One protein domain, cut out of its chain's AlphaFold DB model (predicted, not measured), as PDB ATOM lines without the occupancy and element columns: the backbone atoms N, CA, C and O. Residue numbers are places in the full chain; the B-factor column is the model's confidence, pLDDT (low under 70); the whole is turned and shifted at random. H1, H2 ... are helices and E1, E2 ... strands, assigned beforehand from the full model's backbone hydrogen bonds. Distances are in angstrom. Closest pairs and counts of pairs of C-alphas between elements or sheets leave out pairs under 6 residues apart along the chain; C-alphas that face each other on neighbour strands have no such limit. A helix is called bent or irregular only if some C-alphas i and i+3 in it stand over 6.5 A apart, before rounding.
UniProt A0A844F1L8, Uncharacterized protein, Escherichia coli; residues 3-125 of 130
ATOM      1  N   LEU A   3      21.508 -41.630  25.239       89.62
ATOM      2  CA  LEU A   3      20.337 -40.982  24.634       89.62
ATOM      3  C   LEU A   3      19.701 -41.932  23.608       89.62
ATOM      4  O   LEU A   3      20.353 -42.313  22.634       89.62
ATOM      5  N   LYS A   4      18.451 -42.334  23.842       92.38
ATOM      6  CA  LYS A   4      17.725 -43.326  23.035       92.38
ATOM      7  C   LYS A   4      16.856 -42.671  21.974       92.38
ATOM      8  O   LYS A   4      16.790 -43.153  20.848       92.38
ATOM      9  N   SER A   5      16.184 -41.586  22.322       95.00
ATOM     10  CA  SER A   5      15.324 -40.844  21.408       95.00
ATOM     11  C   SER A   5      15.097 -39.430  21.920       95.00
ATOM     12  O   SER A   5      15.443 -39.082  23.053       95.00
ATOM     13  N   PHE A   6      14.510 -38.604  21.065       94.81
ATOM     14  CA  PHE A   6      14.005 -37.299  21.452       94.81
ATOM     15  C   PHE A   6      12.641 -37.050  20.823       94.81
ATOM     16  O   PHE A   6      12.372 -37.482  19.700       94.81
ATOM     17  N   THR A   7      11.798 -36.313  21.532       96.19
ATOM     18  CA  THR A   7      10.506 -35.855  21.019       96.19
ATOM     19  C   THR A   7      10.664 -34.423  20.532       96.19
ATOM     20  O   THR A   7      11.252 -33.581  21.215       96.19
ATOM     21  N   THR A   8      10.181 -34.130  19.329       96.44
ATOM     22  CA  THR A   8      10.134 -32.755  18.819       96.44
ATOM     23  C   THR A   8       8.978 -31.994  19.457       96.44
ATOM     24  O   THR A   8       7.985 -32.587  19.871       96.44
ATOM     25  N   LYS A   9       9.025 -30.662  19.434       95.75
ATOM     26  CA  LYS A   9       7.896 -29.812  19.860       95.75
ATOM     27  C   LYS A   9       6.611 -30.014  19.052       95.75
ATOM     28  O   LYS A   9       5.552 -29.554  19.454       95.75
ATOM     29  N   GLN A  10       6.697 -30.699  17.913       95.38
ATOM     30  CA  GLN A  10       5.544 -31.110  17.109       95.38
ATOM     31  C   GLN A  10       5.016 -32.503  17.505       95.38
ATOM     32  O   GLN A  10       4.179 -33.061  16.803       95.38
ATOM     33  N   GLY A  11       5.529 -33.097  18.586       95.69
ATOM     34  CA  GLY A  11       5.110 -34.404  19.095       95.69
ATOM     35  C   GLY A  11       5.698 -35.602  18.347       95.69
ATOM     36  O   GLY A  11       5.297 -36.736  18.601       95.69
ATOM     37  N   LYS A  12       6.650 -35.400  17.425       96.50
ATOM     38  CA  LYS A  12       7.275 -36.508  16.692       96.50
ATOM     39  C   LYS A  12       8.410 -37.109  17.512       96.50
ATOM     40  O   LYS A  12       9.374 -36.413  17.820       96.50
ATOM     41  N   ASN A  13       8.334 -38.406  17.789       96.81
ATOM     42  CA  ASN A  13       9.441 -39.147  18.385       96.81
ATOM     43  C   ASN A  13      10.484 -39.512  17.315       96.81
ATOM     44  O   ASN A  13      10.139 -40.042  16.254       96.81
ATOM     45  N   VAL A  14      11.755 -39.235  17.592       96.19
ATOM     46  CA  VAL A  14      12.893 -39.543  16.721       96.19
ATOM     47  C   VAL A  14      13.826 -40.509  17.456       96.19
ATOM     48  O   VAL A  14      14.535 -40.090  18.375       96.19
ATOM     49  N   PRO A  15      13.847 -41.802  17.082       95.44
ATOM     50  CA  PRO A  15      14.754 -42.769  17.683       95.44
ATOM     51  C   PRO A  15      16.194 -42.540  17.215       95.44
ATOM     52  O   PRO A  15      16.454 -42.307  16.034       95.44
ATOM     53  N   LEU A  16      17.139 -42.651  18.145       94.81
ATOM     54  CA  LEU A  16      18.572 -42.625  17.891       94.81
ATOM     55  C   LEU A  16      19.139 -44.042  17.977       94.81
ATOM     56  O   LEU A  16      18.842 -44.817  18.886       94.81
ATOM     57  N   THR A  17      19.985 -44.390  17.014       91.94
ATOM     58  CA  THR A  17      20.694 -45.673  16.987       91.94
ATOM     59  C   THR A  17      22.116 -45.497  17.532       91.94
ATOM     60  O   THR A  17      22.439 -44.495  18.164       91.94
ATOM     61  N   LYS A  18      22.992 -46.492  17.338       90.38
ATOM     62  CA  LYS A  18      24.412 -46.370  17.714       90.38
ATOM     63  C   LYS A  18      25.124 -45.254  16.938       90.38
ATOM     64  O   LYS A  18      25.997 -44.605  17.496       90.38
ATOM     65  N   ILE A  19      24.745 -45.054  15.675       92.56
ATOM     66  CA  ILE A  19      25.249 -43.993  14.802       92.56
ATOM     67  C   ILE A  19      24.037 -43.400  14.088       92.56
ATOM     68  O   ILE A  19      23.445 -44.045  13.222       92.56
ATOM     69  N   ALA A  20      23.659 -42.184  14.470       92.62
ATOM     70  CA  ALA A  20      22.564 -41.451  13.853       92.62
ATOM     71  C   ALA A  20      23.122 -40.382  12.909       92.62
ATOM     72  O   ALA A  20      23.966 -39.581  13.304       92.62
ATOM     73  N   ILE A  21      22.634 -40.365  11.669       92.94
ATOM     74  CA  ILE A  21      23.019 -39.376  10.660       92.94
ATOM     75  C   ILE A  21      21.775 -38.569  10.296       92.94
ATOM     76  O   ILE A  21      20.785 -39.121   9.817       92.94
ATOM     77  N   PHE A  22      21.827 -37.255  10.510       93.06
ATOM     78  CA  PHE A  22      20.758 -36.346  10.107       93.06
ATOM     79  C   PHE A  22      21.007 -35.865   8.677       93.06
ATOM     80  O   PHE A  22      21.928 -35.089   8.430       93.06
ATOM     81  N   VAL A  23      20.173 -36.312   7.738       94.88
ATOM     82  CA  VAL A  23      20.232 -35.920   6.320       94.88
ATOM     83  C   VAL A  23      18.991 -35.138   5.901       94.88
ATOM     84  O   VAL A  23      17.923 -35.261   6.497       94.88
ATOM     85  N   GLY A  24      19.138 -34.305   4.874       94.50
ATOM     86  CA  GLY A  24      18.052 -33.501   4.318       94.50
ATOM     87  C   GLY A  24      18.556 -32.238   3.614       94.50
ATOM     88  O   GLY A  24      19.740 -31.906   3.743       94.50
ATOM     89  N   PRO A  25      17.676 -31.517   2.897       96.56
ATOM     90  CA  PRO A  25      18.008 -30.271   2.203       96.56
ATOM     91  C   PRO A  25      18.633 -29.197   3.102       96.56
ATOM     92  O   PRO A  25      18.593 -29.269   4.333       96.56
ATOM     93  N   ASN A  26      19.221 -28.167   2.499       94.00
ATOM     94  CA  ASN A  26      19.711 -27.017   3.257       94.00
ATOM     95  C   ASN A  26      18.571 -26.342   4.032       94.00
ATOM     96  O   ASN A  26      17.425 -26.336   3.594       94.00
ATOM     97  N   ASN A  27      18.907 -25.788   5.199       91.50
ATOM     98  CA  ASN A  27      17.977 -25.057   6.064       91.50
ATOM     99  C   ASN A  27      16.802 -25.874   6.655       91.50
ATOM    100  O   ASN A  27      15.841 -25.302   7.155       91.50
ATOM    101  N   THR A  28      16.876 -27.210   6.673       92.94
ATOM    102  CA  THR A  28      15.836 -28.070   7.282       92.94
ATOM    103  C   THR A  28      16.031 -28.342   8.776       92.94
ATOM    104  O   THR A  28      15.436 -29.264   9.325       92.94
ATOM    105  N   GLY A  29      16.897 -27.577   9.445       93.50
ATOM    106  CA  GLY A  29      17.099 -27.683  10.891       93.50
ATOM    107  C   GLY A  29      18.122 -28.724  11.359       93.50
ATOM    108  O   GLY A  29      18.276 -28.873  12.560       93.50
ATOM    109  N   LYS A  30      18.884 -29.387  10.473       95.19
ATOM    110  CA  LYS A  30      19.897 -30.403  10.857       95.19
ATOM    111  C   LYS A  30      20.898 -29.907  11.914       95.19
ATOM    112  O   LYS A  30      21.012 -30.491  12.987       95.19
ATOM    113  N   SER A  31      21.590 -28.799  11.633       94.50
ATOM    114  CA  SER A  31      22.554 -28.197  12.567       94.50
ATOM    115  C   SER A  31      21.871 -27.667  13.828       94.50
ATOM    116  O   SER A  31      22.451 -27.717  14.907       94.50
ATOM    117  N   GLN A  32      20.624 -27.201  13.705       95.81
ATOM    118  CA  GLN A  32      19.841 -26.758  14.856       95.81
ATOM    119  C   GLN A  32      19.462 -27.936  15.761       95.81
ATOM    120  O   GLN A  32      19.531 -27.793  16.972       95.81
ATOM    121  N   THR A  33      19.139 -29.110  15.214       95.75
ATOM    122  CA  THR A  33      18.871 -30.318  16.007       95.75
ATOM    123  C   THR A  33      20.099 -30.730  16.813       95.75
ATOM    124  O   THR A  33      19.982 -30.974  18.008       95.75
ATOM    125  N   LEU A  34      21.290 -30.747  16.204       94.31
ATOM    126  CA  LEU A  34      22.530 -31.043  16.933       94.31
ATOM    127  C   LEU A  34      22.832 -29.986  18.005       94.31
ATOM    128  O   LEU A  34      23.217 -30.334  19.121       94.31
ATOM    129  N   ARG A  35      22.598 -28.704  17.697       94.69
ATOM    130  CA  ARG A  35      22.755 -27.601  18.652       94.69
ATOM    131  C   ARG A  35      21.795 -27.722  19.832       94.69
ATOM    132  O   ARG A  35      22.239 -27.560  20.961       94.69
ATOM    133  N   ASP A  36      20.531 -28.053  19.587       95.62
ATOM    134  CA  ASP A  36      19.532 -28.297  20.630       95.62
ATOM    135  C   ASP A  36      19.943 -29.470  21.529       95.62
ATOM    136  O   ASP A  36      19.844 -29.364  22.752       95.62
ATOM    137  N   ILE A  37      20.430 -30.572  20.936       94.44
ATOM    138  CA  ILE A  37      20.946 -31.725  21.688       94.44
ATOM    139  C   ILE A  37      22.058 -31.280  22.621       94.44
ATOM    140  O   ILE A  37      21.973 -31.495  23.830       94.44
ATOM    141  N   ARG A  38      23.071 -30.613  22.073       93.31
ATOM    142  CA  ARG A  38      24.194 -30.107  22.854       93.31
ATOM    143  C   ARG A  38      23.736 -29.172  23.964       93.31
ATOM    144  O   ARG A  38      24.061 -29.405  25.120       93.31
ATOM    145  N   GLU A  39      22.966 -28.142  23.630       94.00
ATOM    146  CA  GLU A  39      22.563 -27.109  24.582       94.00
ATOM    147  C   GLU A  39      21.763 -27.700  25.745       94.00
ATOM    148  O   GLU A  39      21.965 -27.317  26.896       94.00
ATOM    149  N   ARG A  40      20.892 -28.673  25.468       92.81
ATOM    150  CA  ARG A  40      20.107 -29.365  26.493       92.81
ATOM    151  C   ARG A  40      20.967 -30.291  27.356       92.81
ATOM    152  O   ARG A  40      20.726 -30.374  28.560       92.81
ATOM    153  N   LEU A  41      21.978 -30.953  26.789       92.19
ATOM    154  CA  LEU A  41      22.933 -31.764  27.558       92.19
ATOM    155  C   LEU A  41      23.899 -30.902  28.392       92.19
ATOM    156  O   LEU A  41      24.280 -31.323  29.481       92.19
ATOM    157  N   GLU A  42      24.274 -29.713  27.924       92.00
ATOM    158  CA  GLU A  42      25.210 -28.809  28.609       92.00
ATOM    159  C   GLU A  42      24.547 -27.922  29.661       92.00
ATOM    160  O   GLU A  42      25.106 -27.725  30.735       92.00
ATOM    161  N   ASN A  43      23.357 -27.394  29.370       91.75
ATOM    162  CA  ASN A  43      22.699 -26.376  30.194       91.75
ATOM    163  C   ASN A  43      21.431 -26.886  30.893       91.75
ATOM    164  O   ASN A  43      20.801 -26.148  31.658       91.75
ATOM    165  N   GLY A  44      21.029 -28.131  30.634       90.38
ATOM    166  CA  GLY A  44      19.886 -28.762  31.281       90.38
ATOM    167  C   GLY A  44      18.602 -27.959  31.136       90.38
ATOM    168  O   GLY A  44      18.222 -27.574  30.034       90.38
ATOM    169  N   GLN A  45      17.920 -27.672  32.247       86.56
ATOM    170  CA  GLN A  45      16.655 -26.923  32.218       86.56
ATOM    171  C   GLN A  45      16.787 -25.477  31.727       86.56
ATOM    172  O   GLN A  45      15.790 -24.897  31.305       86.56
ATOM    173  N   LYS A  46      17.993 -24.896  31.736       89.75
ATOM    174  CA  LYS A  46      18.218 -23.523  31.258       89.75
ATOM    175  C   LYS A  46      18.279 -23.421  29.733       89.75
ATOM    176  O   LYS A  46      18.166 -22.315  29.207       89.75
ATOM    177  N   SER A  47      18.462 -24.542  29.035       92.25
ATOM    178  CA  SER A  47      18.501 -24.577  27.572       92.25
ATOM    179  C   SER A  47      17.171 -24.131  26.966       92.25
ATOM    180  O   SER A  47      16.111 -24.484  27.497       92.25
ATOM    181  N   LYS A  48      17.207 -23.489  25.802       93.31
ATOM    182  CA  LYS A  48      16.003 -23.121  25.044       93.31
ATOM    183  C   LYS A  48      16.024 -23.768  23.655       93.31
ATOM    184  O   LYS A  48      16.139 -23.051  22.662       93.31
ATOM    185  N   PRO A  49      15.892 -25.108  23.568       94.38
ATOM    186  CA  PRO A  49      15.916 -25.808  22.290       94.38
ATOM    187  C   PRO A  49      14.799 -25.293  21.381       94.38
ATOM    188  O   PRO A  49      13.717 -24.933  21.854       94.38
ATOM    189  N   VAL A  50      15.041 -25.247  20.075       96.38
ATOM    190  CA  VAL A  50      14.076 -24.748  19.082       96.38
ATOM    191  C   VAL A  50      13.152 -25.867  18.606       96.38
ATOM    192  O   VAL A  50      11.938 -25.681  18.564       96.38
ATOM    193  N   ILE A  51      13.725 -27.022  18.281       96.12
ATOM    194  CA  ILE A  51      13.094 -28.192  17.662       96.12
ATOM    195  C   ILE A  51      12.725 -29.236  18.715       96.12
ATOM    196  O   ILE A  51      11.658 -29.848  18.627       96.12
ATOM    197  N   ILE A  52      13.614 -29.467  19.678       95.25
ATOM    198  CA  ILE A  52      13.487 -30.559  20.648       95.25
ATOM    199  C   ILE A  52      12.645 -30.117  21.845       95.25
ATOM    200  O   ILE A  52      12.792 -29.002  22.341       95.25
ATOM    201  N   ASP A  53      11.761 -31.000  22.294       93.94
ATOM    202  CA  ASP A  53      10.951 -30.835  23.500       93.94
ATOM    203  C   ASP A  53      11.553 -31.616  24.677       93.94
ATOM    204  O   ASP A  53      11.900 -31.051  25.716       93.94
ATOM    205  N   SER A  54      11.749 -32.920  24.487       91.69
ATOM    206  CA  SER A  54      12.150 -33.836  25.555       91.69
ATOM    207  C   SER A  54      13.065 -34.953  25.055       91.69
ATOM    208  O   SER A  54      13.140 -35.243  23.858       91.69
ATOM    209  N   PHE A  55      13.785 -35.571  25.994       91.50
ATOM    210  CA  PHE A  55      14.695 -36.687  25.749       91.50
ATOM    211  C   PHE A  55      14.254 -37.944  26.474       91.50
ATOM    212  O   PHE A  55      13.774 -37.882  27.604       91.50
ATOM    213  N   GLU A  56      14.522 -39.083  25.846       90.31
ATOM    214  CA  GLU A  56      14.454 -40.391  26.479       90.31
ATOM    215  C   GLU A  56      15.871 -40.958  26.586       90.31
ATOM    216  O   GLU A  56      16.593 -41.082  25.590       90.31
ATOM    217  N   PHE A  57      16.274 -41.302  27.806       88.00
ATOM    218  CA  PHE A  57      17.561 -41.926  28.086       88.00
ATOM    219  C   PHE A  57      17.367 -43.368  28.536       88.00
ATOM    220  O   PHE A  57      16.408 -43.683  29.242       88.00
ATOM    221  N   ASP A  58      18.326 -44.222  28.194       84.94
ATOM    222  CA  ASP A  58      18.471 -45.514  28.851       84.94
ATOM    223  C   ASP A  58      18.863 -45.273  30.313       84.94
ATOM    224  O   ASP A  58      19.928 -44.702  30.604       84.94
ATOM    225  N   ALA A  59      17.976 -45.712  31.208       72.94
ATOM    226  CA  ALA A  59      18.174 -45.710  32.647       72.94
ATOM    227  C   ALA A  59      19.478 -46.446  32.990       72.94
ATOM    228  O   ALA A  59      19.657 -47.588  32.557       72.94
ATOM    229  N   PRO A  60      20.408 -45.836  33.738       77.62
ATOM    230  CA  PRO A  60      21.478 -46.613  34.341       77.62
ATOM    231  C   PRO A  60      20.917 -47.581  35.385       77.62
ATOM    232  O   PRO A  60      19.849 -47.346  35.951       77.62
ATOM    233  N   SER A  61      21.648 -48.668  35.638       80.44
ATOM    234  CA  SER A  61      21.228 -49.682  36.615       80.44
ATOM    235  C   SER A  61      21.586 -49.270  38.044       80.44
ATOM    236  O   SER A  61      21.006 -49.778  38.998       80.44
ATOM    237  N   SER A  62      22.536 -48.345  38.184       81.94
ATOM    238  CA  SER A  62      23.064 -47.847  39.451       81.94
ATOM    239  C   SER A  62      23.424 -46.359  39.357       81.94
ATOM    240  O   SER A  62      23.540 -45.806  38.258       81.94
ATOM    241  N   ILE A  63      23.609 -45.690  40.497       77.94
ATOM    242  CA  ILE A  63      24.039 -44.285  40.504       77.94
ATOM    243  C   ILE A  63      25.482 -44.158  39.990       77.94
ATOM    244  O   ILE A  63      25.819 -43.215  39.273       77.94
ATOM    245  N   GLU A  64      26.313 -45.162  40.264       79.50
ATOM    246  CA  GLU A  64      27.707 -45.269  39.837       79.50
ATOM    247  C   GLU A  64      27.837 -45.288  38.309       79.50
ATOM    248  O   GLU A  64      28.763 -44.697  37.746       79.50
ATOM    249  N   ASP A  65      26.870 -45.882  37.606       81.50
ATOM    250  CA  ASP A  65      26.846 -45.910  36.141       81.50
ATOM    251  C   ASP A  65      26.709 -44.513  35.512       81.50
ATOM    252  O   ASP A  65      27.127 -44.315  34.364       81.50
ATOM    253  N   PHE A  66      26.139 -43.524  36.214       78.81
ATOM    254  CA  PHE A  66      26.128 -42.141  35.713       78.81
ATOM    255  C   PHE A  66      27.538 -41.568  35.631       78.81
ATOM    256  O   PHE A  66      27.895 -40.877  34.669       78.81
ATOM    257  N   TYR A  67      28.337 -41.900  36.634       79.31
ATOM    258  CA  TYR A  67      29.693 -41.426  36.828       79.31
ATOM    259  C   TYR A  67      30.740 -42.228  36.060       79.31
ATOM    260  O   TYR A  67      31.873 -41.780  35.929       79.31
ATOM    261  N   SER A  68      30.375 -43.392  35.522       83.06
ATOM    262  CA  SER A  68      31.303 -44.306  34.856       83.06
ATOM    263  C   SER A  68      32.149 -43.626  33.768       83.06
ATOM    264  O   SER A  68      31.626 -43.110  32.778       83.06
ATOM    265  N   GLY A  69      33.471 -43.621  33.933       83.56
ATOM    266  CA  GLY A  69      34.405 -42.964  33.009       83.56
ATOM    267  C   GLY A  69      34.640 -41.472  33.271       83.56
ATOM    268  O   GLY A  69      35.317 -40.830  32.473       83.56
ATOM    269  N   LEU A  70      34.108 -40.920  34.365       87.88
ATOM    270  CA  LEU A  70      34.483 -39.610  34.899       87.88
ATOM    271  C   LEU A  70      35.382 -39.789  36.125       87.88
ATOM    272  O   LEU A  70      35.244 -40.750  36.880       87.88
ATOM    273  N   GLU A  71      36.298 -38.848  36.331       90.19
ATOM    274  CA  GLU A  71      37.107 -38.807  37.547       90.19
ATOM    275  C   GLU A  71      36.300 -38.114  38.648       90.19
ATOM    276  O   GLU A  71      35.805 -37.003  38.458       90.19
ATOM    277  N   ILE A  72      36.157 -38.769  39.801       89.19
ATOM    278  CA  ILE A  72      35.409 -38.237  40.940       89.19
ATOM    279  C   ILE A  72      36.270 -38.301  42.189       89.19
ATOM    280  O   ILE A  72      36.842 -39.343  42.510       89.19
ATOM    281  N   LYS A  73      36.336 -37.182  42.905       91.88
ATOM    282  CA  LYS A  73      37.036 -37.056  44.185       91.88
ATOM    283  C   LYS A  73      36.118 -36.424  45.215       91.88
ATOM    284  O   LYS A  73      35.148 -35.759  44.859       91.88
ATOM    285  N   ASP A  74      36.422 -36.632  46.487       90.44
ATOM    286  CA  ASP A  74      35.737 -35.896  47.544       90.44
ATOM    287  C   ASP A  74      36.030 -34.400  47.409       90.44
ATOM    288  O   ASP A  74      37.140 -34.000  47.040       90.44
ATOM    289  N   SER A  75      35.010 -33.580  47.657       90.06
ATOM    290  CA  SER A  75      35.182 -32.132  47.659       90.06
ATOM    291  C   SER A  75      36.117 -31.727  48.797       90.06
ATOM    292  O   SER A  75      35.970 -32.163  49.938       90.06
ATOM    293  N   ILE A  76      37.063 -30.841  48.488       89.50
ATOM    294  CA  ILE A  76      37.936 -30.211  49.487       89.50
ATOM    295  C   ILE A  76      37.241 -29.066  50.241       89.50
ATOM    296  O   ILE A  76      37.781 -28.563  51.224       89.50
ATOM    297  N   HIS A  77      36.070 -28.632  49.770       88.56
ATOM    298  CA  HIS A  77      35.346 -27.474  50.291       88.56
ATOM    299  C   HIS A  77      34.102 -27.869  51.090       88.56
ATOM    300  O   HIS A  77      33.773 -27.202  52.067       88.56
ATOM    301  N   ASN A  78      33.422 -28.947  50.693       88.69
ATOM    302  CA  ASN A  78      32.093 -29.299  51.179       88.69
ATOM    303  C   ASN A  78      32.015 -30.782  51.572       88.69
ATOM    304  O   ASN A  78      32.128 -31.682  50.741       88.69
ATOM    305  N   ILE A  79      31.766 -31.053  52.855       85.69
ATOM    306  CA  ILE A  79      31.601 -32.422  53.364       85.69
ATOM    307  C   ILE A  79      30.336 -33.045  52.752       85.69
ATOM    308  O   ILE A  79      29.280 -32.418  52.730       85.69
ATOM    309  N   GLY A  80      30.439 -34.280  52.252       83.88
ATOM    310  CA  GLY A  80      29.331 -34.991  51.592       83.88
ATOM    311  C   GLY A  80      29.137 -34.642  50.110       83.88
ATOM    312  O   GLY A  80      28.298 -35.244  49.438       83.88
ATOM    313  N   TYR A  81      29.931 -33.712  49.576       90.19
ATOM    314  CA  TYR A  81      29.970 -33.395  48.153       90.19
ATOM    315  C   TYR A  81      31.129 -34.123  47.479       90.19
ATOM    316  O   TYR A  81      32.166 -34.399  48.088       90.19
ATOM    317  N   LYS A  82      30.973 -34.386  46.184       90.12
ATOM    318  CA  LYS A  82      32.057 -34.863  45.331       90.12
ATOM    319  C   LYS A  82      32.298 -33.899  44.186       90.12
ATOM    320  O   LYS A  82      31.356 -33.360  43.606       90.12
ATOM    321  N   THR A  83      33.564 -33.713  43.847       92.31
ATOM    322  CA  THR A  83      33.986 -32.994  42.653       92.31
ATOM    323  C   THR A  83      34.094 -33.984  41.501       92.31
ATOM    324  O   THR A  83      34.888 -34.926  41.546       92.31
ATOM    325  N   VAL A  84      33.281 -33.770  40.471       91.31
ATOM    326  CA  VAL A  84      33.311 -34.501  39.205       91.31
ATOM    327  C   VAL A  84      34.168 -33.721  38.224       91.31
ATOM    328  O   VAL A  84      33.908 -32.544  37.981       91.31
ATOM    329  N   PHE A  85      35.167 -34.380  37.652       91.50
ATOM    330  CA  PHE A  85      36.057 -33.821  36.646       91.50
ATOM    331  C   PHE A  85      35.728 -34.404  35.276       91.50
ATOM    332  O   PHE A  85      35.499 -35.606  35.116       91.50
ATOM    333  N   GLY A  86      35.745 -33.537  34.273       91.12
ATOM    334  CA  GLY A  86      35.550 -33.911  32.885       91.12
ATOM    335  C   GLY A  86      36.275 -32.963  31.943       91.12
ATOM    336  O   GLY A  86      37.019 -32.068  32.349       91.12
ATOM    337  N   ILE A  87      36.055 -33.181  30.656       91.31
ATOM    338  CA  ILE A  87      36.544 -32.313  29.589       91.31
ATOM    339  C   ILE A  87      35.330 -31.562  29.045       91.31
ATOM    340  O   ILE A  87      34.243 -32.138  28.940       91.31
ATOM    341  N   LYS A  88      35.491 -30.273  28.744       91.00
ATOM    342  CA  LYS A  88      34.436 -29.499  28.082       91.00
ATOM    343  C   LYS A  88      34.134 -30.073  26.701       91.00
ATOM    344  O   LYS A  88      34.957 -30.757  26.100       91.00
ATOM    345  N   SER A  89      32.962 -29.748  26.170       89.25
ATOM    346  CA  SER A  89      32.546 -30.223  24.850       89.25
ATOM    347  C   SER A  89      33.433 -29.730  23.706       89.25
ATOM    348  O   SER A  89      33.425 -30.340  22.643       89.25
ATOM    349  N   ASP A  90      34.205 -28.660  23.914       90.31
ATOM    350  CA  ASP A  90      35.219 -28.174  22.973       90.31
ATOM    351  C   ASP A  90      36.498 -29.028  22.946       90.31
ATOM    352  O   ASP A  90      37.331 -28.844  22.066       90.31
ATOM    353  N   LEU A  91      36.663 -29.959  23.890       90.38
ATOM    354  CA  LEU A  91      37.847 -30.804  24.064       90.38
ATOM    355  C   LEU A  91      39.158 -30.050  24.367       90.38
ATOM    356  O   LEU A  91      40.219 -30.672  24.421       90.38
ATOM    357  N   LEU A  92      39.109 -28.738  24.619       91.44
ATOM    358  CA  LEU A  92      40.294 -27.892  24.813       91.44
ATOM    359  C   LEU A  92      40.655 -27.692  26.281       91.44
ATOM    360  O   LEU A  92      41.813 -27.438  26.613       91.44
ATOM    361  N   SER A  93      39.669 -27.766  27.173       91.62
ATOM    362  CA  SER A  93      39.879 -27.479  28.590       91.62
ATOM    363  C   SER A  93      39.198 -28.482  29.507       91.62
ATOM    364  O   SER A  93      38.146 -29.050  29.204       91.62
ATOM    365  N   LYS A  94      39.825 -28.689  30.666       91.75
ATOM    366  CA  LYS A  94      39.207 -29.411  31.775       91.75
ATOM    367  C   LYS A  94      38.105 -28.553  32.388       91.75
ATOM    368  O   LYS A  94      38.188 -27.324  32.399       91.75
ATOM    369  N   ASP A  95      37.100 -29.221  32.919       92.56
ATOM    370  CA  ASP A  95      36.036 -28.613  33.703       92.56
ATOM    371  C   ASP A  95      35.735 -29.492  34.918       92.56
ATOM    372  O   ASP A  95      36.001 -30.698  34.920       92.56
ATOM    373  N   SER A  96      35.215 -28.876  35.972       92.06
ATOM    374  CA  SER A  96      34.889 -29.572  37.210       92.06
ATOM    375  C   SER A  96      33.630 -29.005  37.835       92.06
ATOM    376  O   SER A  96      33.391 -27.799  37.791       92.06
ATOM    377  N   MET A  97      32.848 -29.870  38.463       90.75
ATOM    378  CA  MET A  97      31.628 -29.487  39.160       90.75
ATOM    379  C   MET A  97      31.519 -30.222  40.487       90.75
ATOM    380  O   MET A  97      31.774 -31.420  40.556       90.75
ATOM    381  N   GLU A  98      31.090 -29.517  41.529       90.75
ATOM    382  CA  GLU A  98      30.719 -30.151  42.790       90.75
ATOM    383  C   GLU A  98      29.252 -30.572  42.778       90.75
ATOM    384  O   GLU A  98      28.371 -29.805  42.383       90.75
ATOM    385  N   LEU A  99      28.994 -31.797  43.224       88.00
ATOM    386  CA  LEU A  99      27.664 -32.381  43.331       88.00
ATOM    387  C   LEU A  99      27.459 -32.964  44.726       88.00
ATOM    388  O   LEU A  99      28.335 -33.641  45.267       88.00
ATOM    389  N   HIS A 100      26.273 -32.736  45.283       88.06
ATOM    390  CA  HIS A 100      25.841 -33.394  46.508       88.06
ATOM    391  C   HIS A 100      25.316 -34.794  46.172       88.06
ATOM    392  O   HIS A 100      24.235 -34.938  45.595       88.06
ATOM    393  N   ILE A 101      26.092 -35.822  46.511       81.19
ATOM    394  CA  ILE A 101      25.791 -37.212  46.137       81.19
ATOM    395  C   ILE A 101      24.486 -37.725  46.761       81.19
ATOM    396  O   ILE A 101      23.661 -38.234  46.005       81.19
ATOM    397  N   PRO A 102      24.210 -37.521  48.066       84.12
ATOM    398  CA  PRO A 102      22.974 -38.023  48.672       84.12
ATOM    399  C   PRO A 102      21.699 -37.456  48.031       84.12
ATOM    400  O   PRO A 102      20.688 -38.151  47.914       84.12
ATOM    401  N   SER A 103      21.735 -36.196  47.576       84.75
ATOM    402  CA  SER A 103      20.615 -35.613  46.827       84.75
ATOM    403  C   SER A 103      20.442 -36.285  45.469       84.75
ATOM    404  O   SER A 103      19.316 -36.593  45.094       84.75
ATOM    405  N   LEU A 104      21.541 -36.559  44.759       80.50
ATOM    406  CA  LEU A 104      21.473 -37.231  43.462       80.50
ATOM    407  C   LEU A 104      20.951 -38.668  43.581       80.50
ATOM    408  O   LEU A 104      20.162 -39.106  42.750       80.50
ATOM    409  N   GLU A 105      21.376 -39.395  44.613       82.56
ATOM    410  CA  GLU A 105      20.887 -40.745  44.909       82.56
ATOM    411  C   GLU A 105      19.386 -40.737  45.195       82.56
ATOM    412  O   GLU A 105      18.644 -41.554  44.651       82.56
ATOM    413  N   SER A 106      18.927 -39.771  45.992       84.44
ATOM    414  CA  SER A 106      17.504 -39.589  46.282       84.44
ATOM    415  C   SER A 106      16.706 -39.309  45.003       84.44
ATOM    416  O   SER A 106      15.681 -39.946  44.756       84.44
ATOM    417  N   ASP A 107      17.205 -38.414  44.145       83.31
ATOM    418  CA  ASP A 107      16.577 -38.101  42.858       83.31
ATOM    419  C   ASP A 107      16.553 -39.307  41.912       83.31
ATOM    420  O   ASP A 107      15.559 -39.516  41.220       83.31
ATOM    421  N   PHE A 108      17.597 -40.140  41.908       80.31
ATOM    422  CA  PHE A 108      17.636 -41.360  41.098       80.31
ATOM    423  C   PHE A 108      16.559 -42.374  41.500       80.31
ATOM    424  O   PHE A 108      15.954 -42.997  40.628       80.31
ATOM    425  N   GLN A 109      16.274 -42.513  42.798       78.00
ATOM    426  CA  GLN A 109      15.250 -43.444  43.289       78.00
ATOM    427  C   GLN A 109      13.818 -42.951  43.027       78.00
ATOM    428  O   GLN A 109      12.905 -43.756  42.845       78.00
ATOM    429  N   ILE A 110      13.607 -41.631  43.008       78.44
ATOM    430  CA  ILE A 110      12.269 -41.022  42.963       78.44
ATOM    431  C   ILE A 110      11.873 -40.606  41.536       78.44
ATOM    432  O   ILE A 110      10.716 -40.766  41.138       78.44
ATOM    433  N   ASN A 111      12.805 -40.062  40.750       67.12
ATOM    434  CA  ASN A 111      12.509 -39.362  39.501       67.12
ATOM    435  C   ASN A 111      12.934 -40.145  38.253       67.12
ATOM    436  O   ASN A 111      14.104 -40.195  37.882       67.12
ATOM    437  N   LYS A 112      11.949 -40.622  37.484       64.50
ATOM    438  CA  LYS A 112      12.188 -41.235  36.161       64.50
ATOM    439  C   LYS A 112      12.484 -40.228  35.046       64.50
ATOM    440  O   LYS A 112      12.816 -40.635  33.939       64.50
ATOM    441  N   SER A 113      12.329 -38.925  35.294       69.19
ATOM    442  CA  SER A 113      12.411 -37.917  34.230       69.19
ATOM    443  C   SER A 113      13.847 -37.533  33.843       69.19
ATOM    444  O   SER A 113      14.008 -36.726  32.931       69.19
ATOM    445  N   TYR A 114      14.871 -38.045  34.546       77.12
ATOM    446  CA  TYR A 114      16.310 -37.792  34.328       77.12
ATOM    447  C   TYR A 114      16.681 -36.323  34.053       77.12
ATOM    448  O   TYR A 114      17.701 -36.009  33.450       77.12
ATOM    449  N   ASN A 115      15.864 -35.374  34.503       78.25
ATOM    450  CA  ASN A 115      16.112 -33.956  34.266       78.25
ATOM    451  C   ASN A 115      17.235 -33.427  35.163       78.25
ATOM    452  O   ASN A 115      17.900 -32.463  34.801       78.25
ATOM    453  N   TYR A 116      17.448 -34.075  36.307       77.50
ATOM    454  CA  TYR A 116      18.438 -33.710  37.316       77.50
ATOM    455  C   TYR A 116      19.884 -34.015  36.881       77.50
ATOM    456  O   TYR A 116      20.826 -33.425  37.404       77.50
ATOM    457  N   ILE A 117      20.087 -34.903  35.900       80.81
ATOM    458  CA  ILE A 117      21.416 -35.155  35.318       80.81
ATOM    459  C   ILE A 117      21.750 -34.186  34.183       80.81
ATOM    460  O   ILE A 117      22.936 -33.967  33.909       80.81
ATOM    461  N   LEU A 118      20.729 -33.614  33.530       86.75
ATOM    462  CA  LEU A 118      20.898 -32.715  32.396       86.75
ATOM    463  C   LEU A 118      21.567 -31.411  32.836       86.75
ATOM    464  O   LEU A 118      21.129 -30.763  33.784       86.75
ATOM    465  N   GLY A 119      22.623 -31.020  32.128       84.00
ATOM    466  CA  GLY A 119      23.453 -29.859  32.451       84.00
ATOM    467  C   GLY A 119      24.421 -30.053  33.623       84.00
ATOM    468  O   GLY A 119      25.243 -29.180  33.884       84.00
ATOM    469  N   ASN A 120      24.372 -31.211  34.285       86.81
ATOM    470  CA  ASN A 120      25.299 -31.587  35.348       86.81
ATOM    471  C   ASN A 120      26.314 -32.595  34.810       86.81
ATOM    472  O   ASN A 120      27.390 -32.225  34.357       86.81
ATOM    473  N   ILE A 121      25.956 -33.878  34.799       87.56
ATOM    474  CA  ILE A 121      26.843 -34.966  34.361       87.56
ATOM    475  C   ILE A 121      26.864 -35.055  32.833       87.56
ATOM    476  O   ILE A 121      27.894 -35.346  32.224       87.56
ATOM    477  N   THR A 122      25.728 -34.788  32.188       89.31
ATOM    478  CA  THR A 122      25.574 -34.971  30.739       89.31
ATOM    479  C   THR A 122      26.435 -34.036  29.902       89.31
ATOM    480  O   THR A 122      26.758 -34.383  28.768       89.31
ATOM    481  N   LYS A 123      26.859 -32.894  30.452       90.44
ATOM    482  CA  LYS A 123      27.750 -31.956  29.757       90.44
ATOM    483  C   LYS A 123      29.117 -32.573  29.438       90.44
ATOM    484  O   LYS A 123      29.738 -32.191  28.460       90.44
ATOM    485  N   TYR A 124      29.541 -33.583  30.206       91.00
ATOM    486  CA  TYR A 124      30.775 -34.342  29.973       91.00
ATOM    487  C   TYR A 124      30.593 -35.533  29.017       91.00
ATOM    488  O   TYR A 124      31.511 -36.327  28.825       91.00
ATOM    489  N   ARG A 125      29.396 -35.709  28.443       89.00
ATOM    490  CA  ARG A 125      29.058 -36.807  27.516       89.00
ATOM    491  C   ARG A 125      28.783 -36.324  26.094       89.00
ATOM    492  O   ARG A 125      28.352 -37.117  25.260       89.00
TER     493      ARG A 125
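Overview. This is residues 3 to 125 of the 130 residues of an uncharacterized protein of Escherichia coli (UniProt A0A844F1L8). Two small lobes, each built on a three-stranded sheet, sit at opposite ends of the longest axis, with the short helix H4 between them. In one lobe the helix H1 crosses one face of the sheet E2, E1, E3; the other lobe is the hairpin sheet E4, E5, E6, with H3 running off the end of E6, and residues 23 to 28 stick out from the first lobe. The printed part has 123 residues, with four named helices and six named strands in the order E1 E2 H1 E3 H2 E4 E5 E6 H3 H4, and its class is mixed, helices and strands. Both sheets are antiparallel, in the orders E2, E1, E3 and E4, E5, E6. The whole is compact, with a radius of gyration of the C-alphas of 15.9 A and spans of 52 by 35 by 26 A.

Along the chain. E1, residues 3 to 8, begins with C-alpha 3 at (20.337, -40.982, 24.634), and E2 is residues 13 to 15. H1, residues 30 to 46, is 21.6 A long and irregular, with C-alphas 42 and 45 9.5 A apart; it has a kink of 67 degrees near residue 40. E3, residues 52 to 58, is 17.8 A long, and H2 is residues 64 to 67. E4 is residues 71 to 74, E5 residues 81 to 87, 19.7 A, and E6 residues 94 to 100, 20.3 A. H3, residues 101 to 110, is 14.4 A long. H4, residues 122 to 125, ends with C-alpha 125 at (29.058, -36.807, 27.516).

Arrangement. E1 and E2 form a hairpin, with N 14 and O 6 2.8 A apart, within hydrogen-bond range. E1 and E3 are antiparallel at 158 degrees, with N 7 and O 54 at 2.9 A. H1 is on this sheet at a height of 9.6 A, across the strands at 74 degrees to E3 on the local plane; its closest C-alphas to E3 are those of Asp 36 and Ile 52, 6.5 A. E2, H1 and E3 make a split strand-helix-strand unit, two strands running the same way with E1 between them, and its crossover is right-handed. H1 touches H4 with residues 38 to 43 alone, closest at the C-alphas of Glu 42 and Lys 123, 4.2 A. H4 only grazes the other sheet with residues 123 to 125. That sheet is a meander, each strand the antiparallel neighbour of the one before: N 83 and O 73 of E5 and E4 are 2.8 A apart, and N 84 and O 97 of E5 and E6 2.8 A. H3 only grazes it with residues 101 to 103. H2 touches no helix. Every O i to N i+4 pair is within range in H3 and 11 of 13 in H1; H2 and H4 are too short for such a pair.

Size, cuts and confidence. The C-alphas of Pro 25 and Ile 79 are the two farthest apart, 53.0 A. The printed part has no cut, and the links E2 to H1 and H3 to H4 are long. Mean pLDDT of the printed part is 88.9, and residues 111 to 113 are under 70.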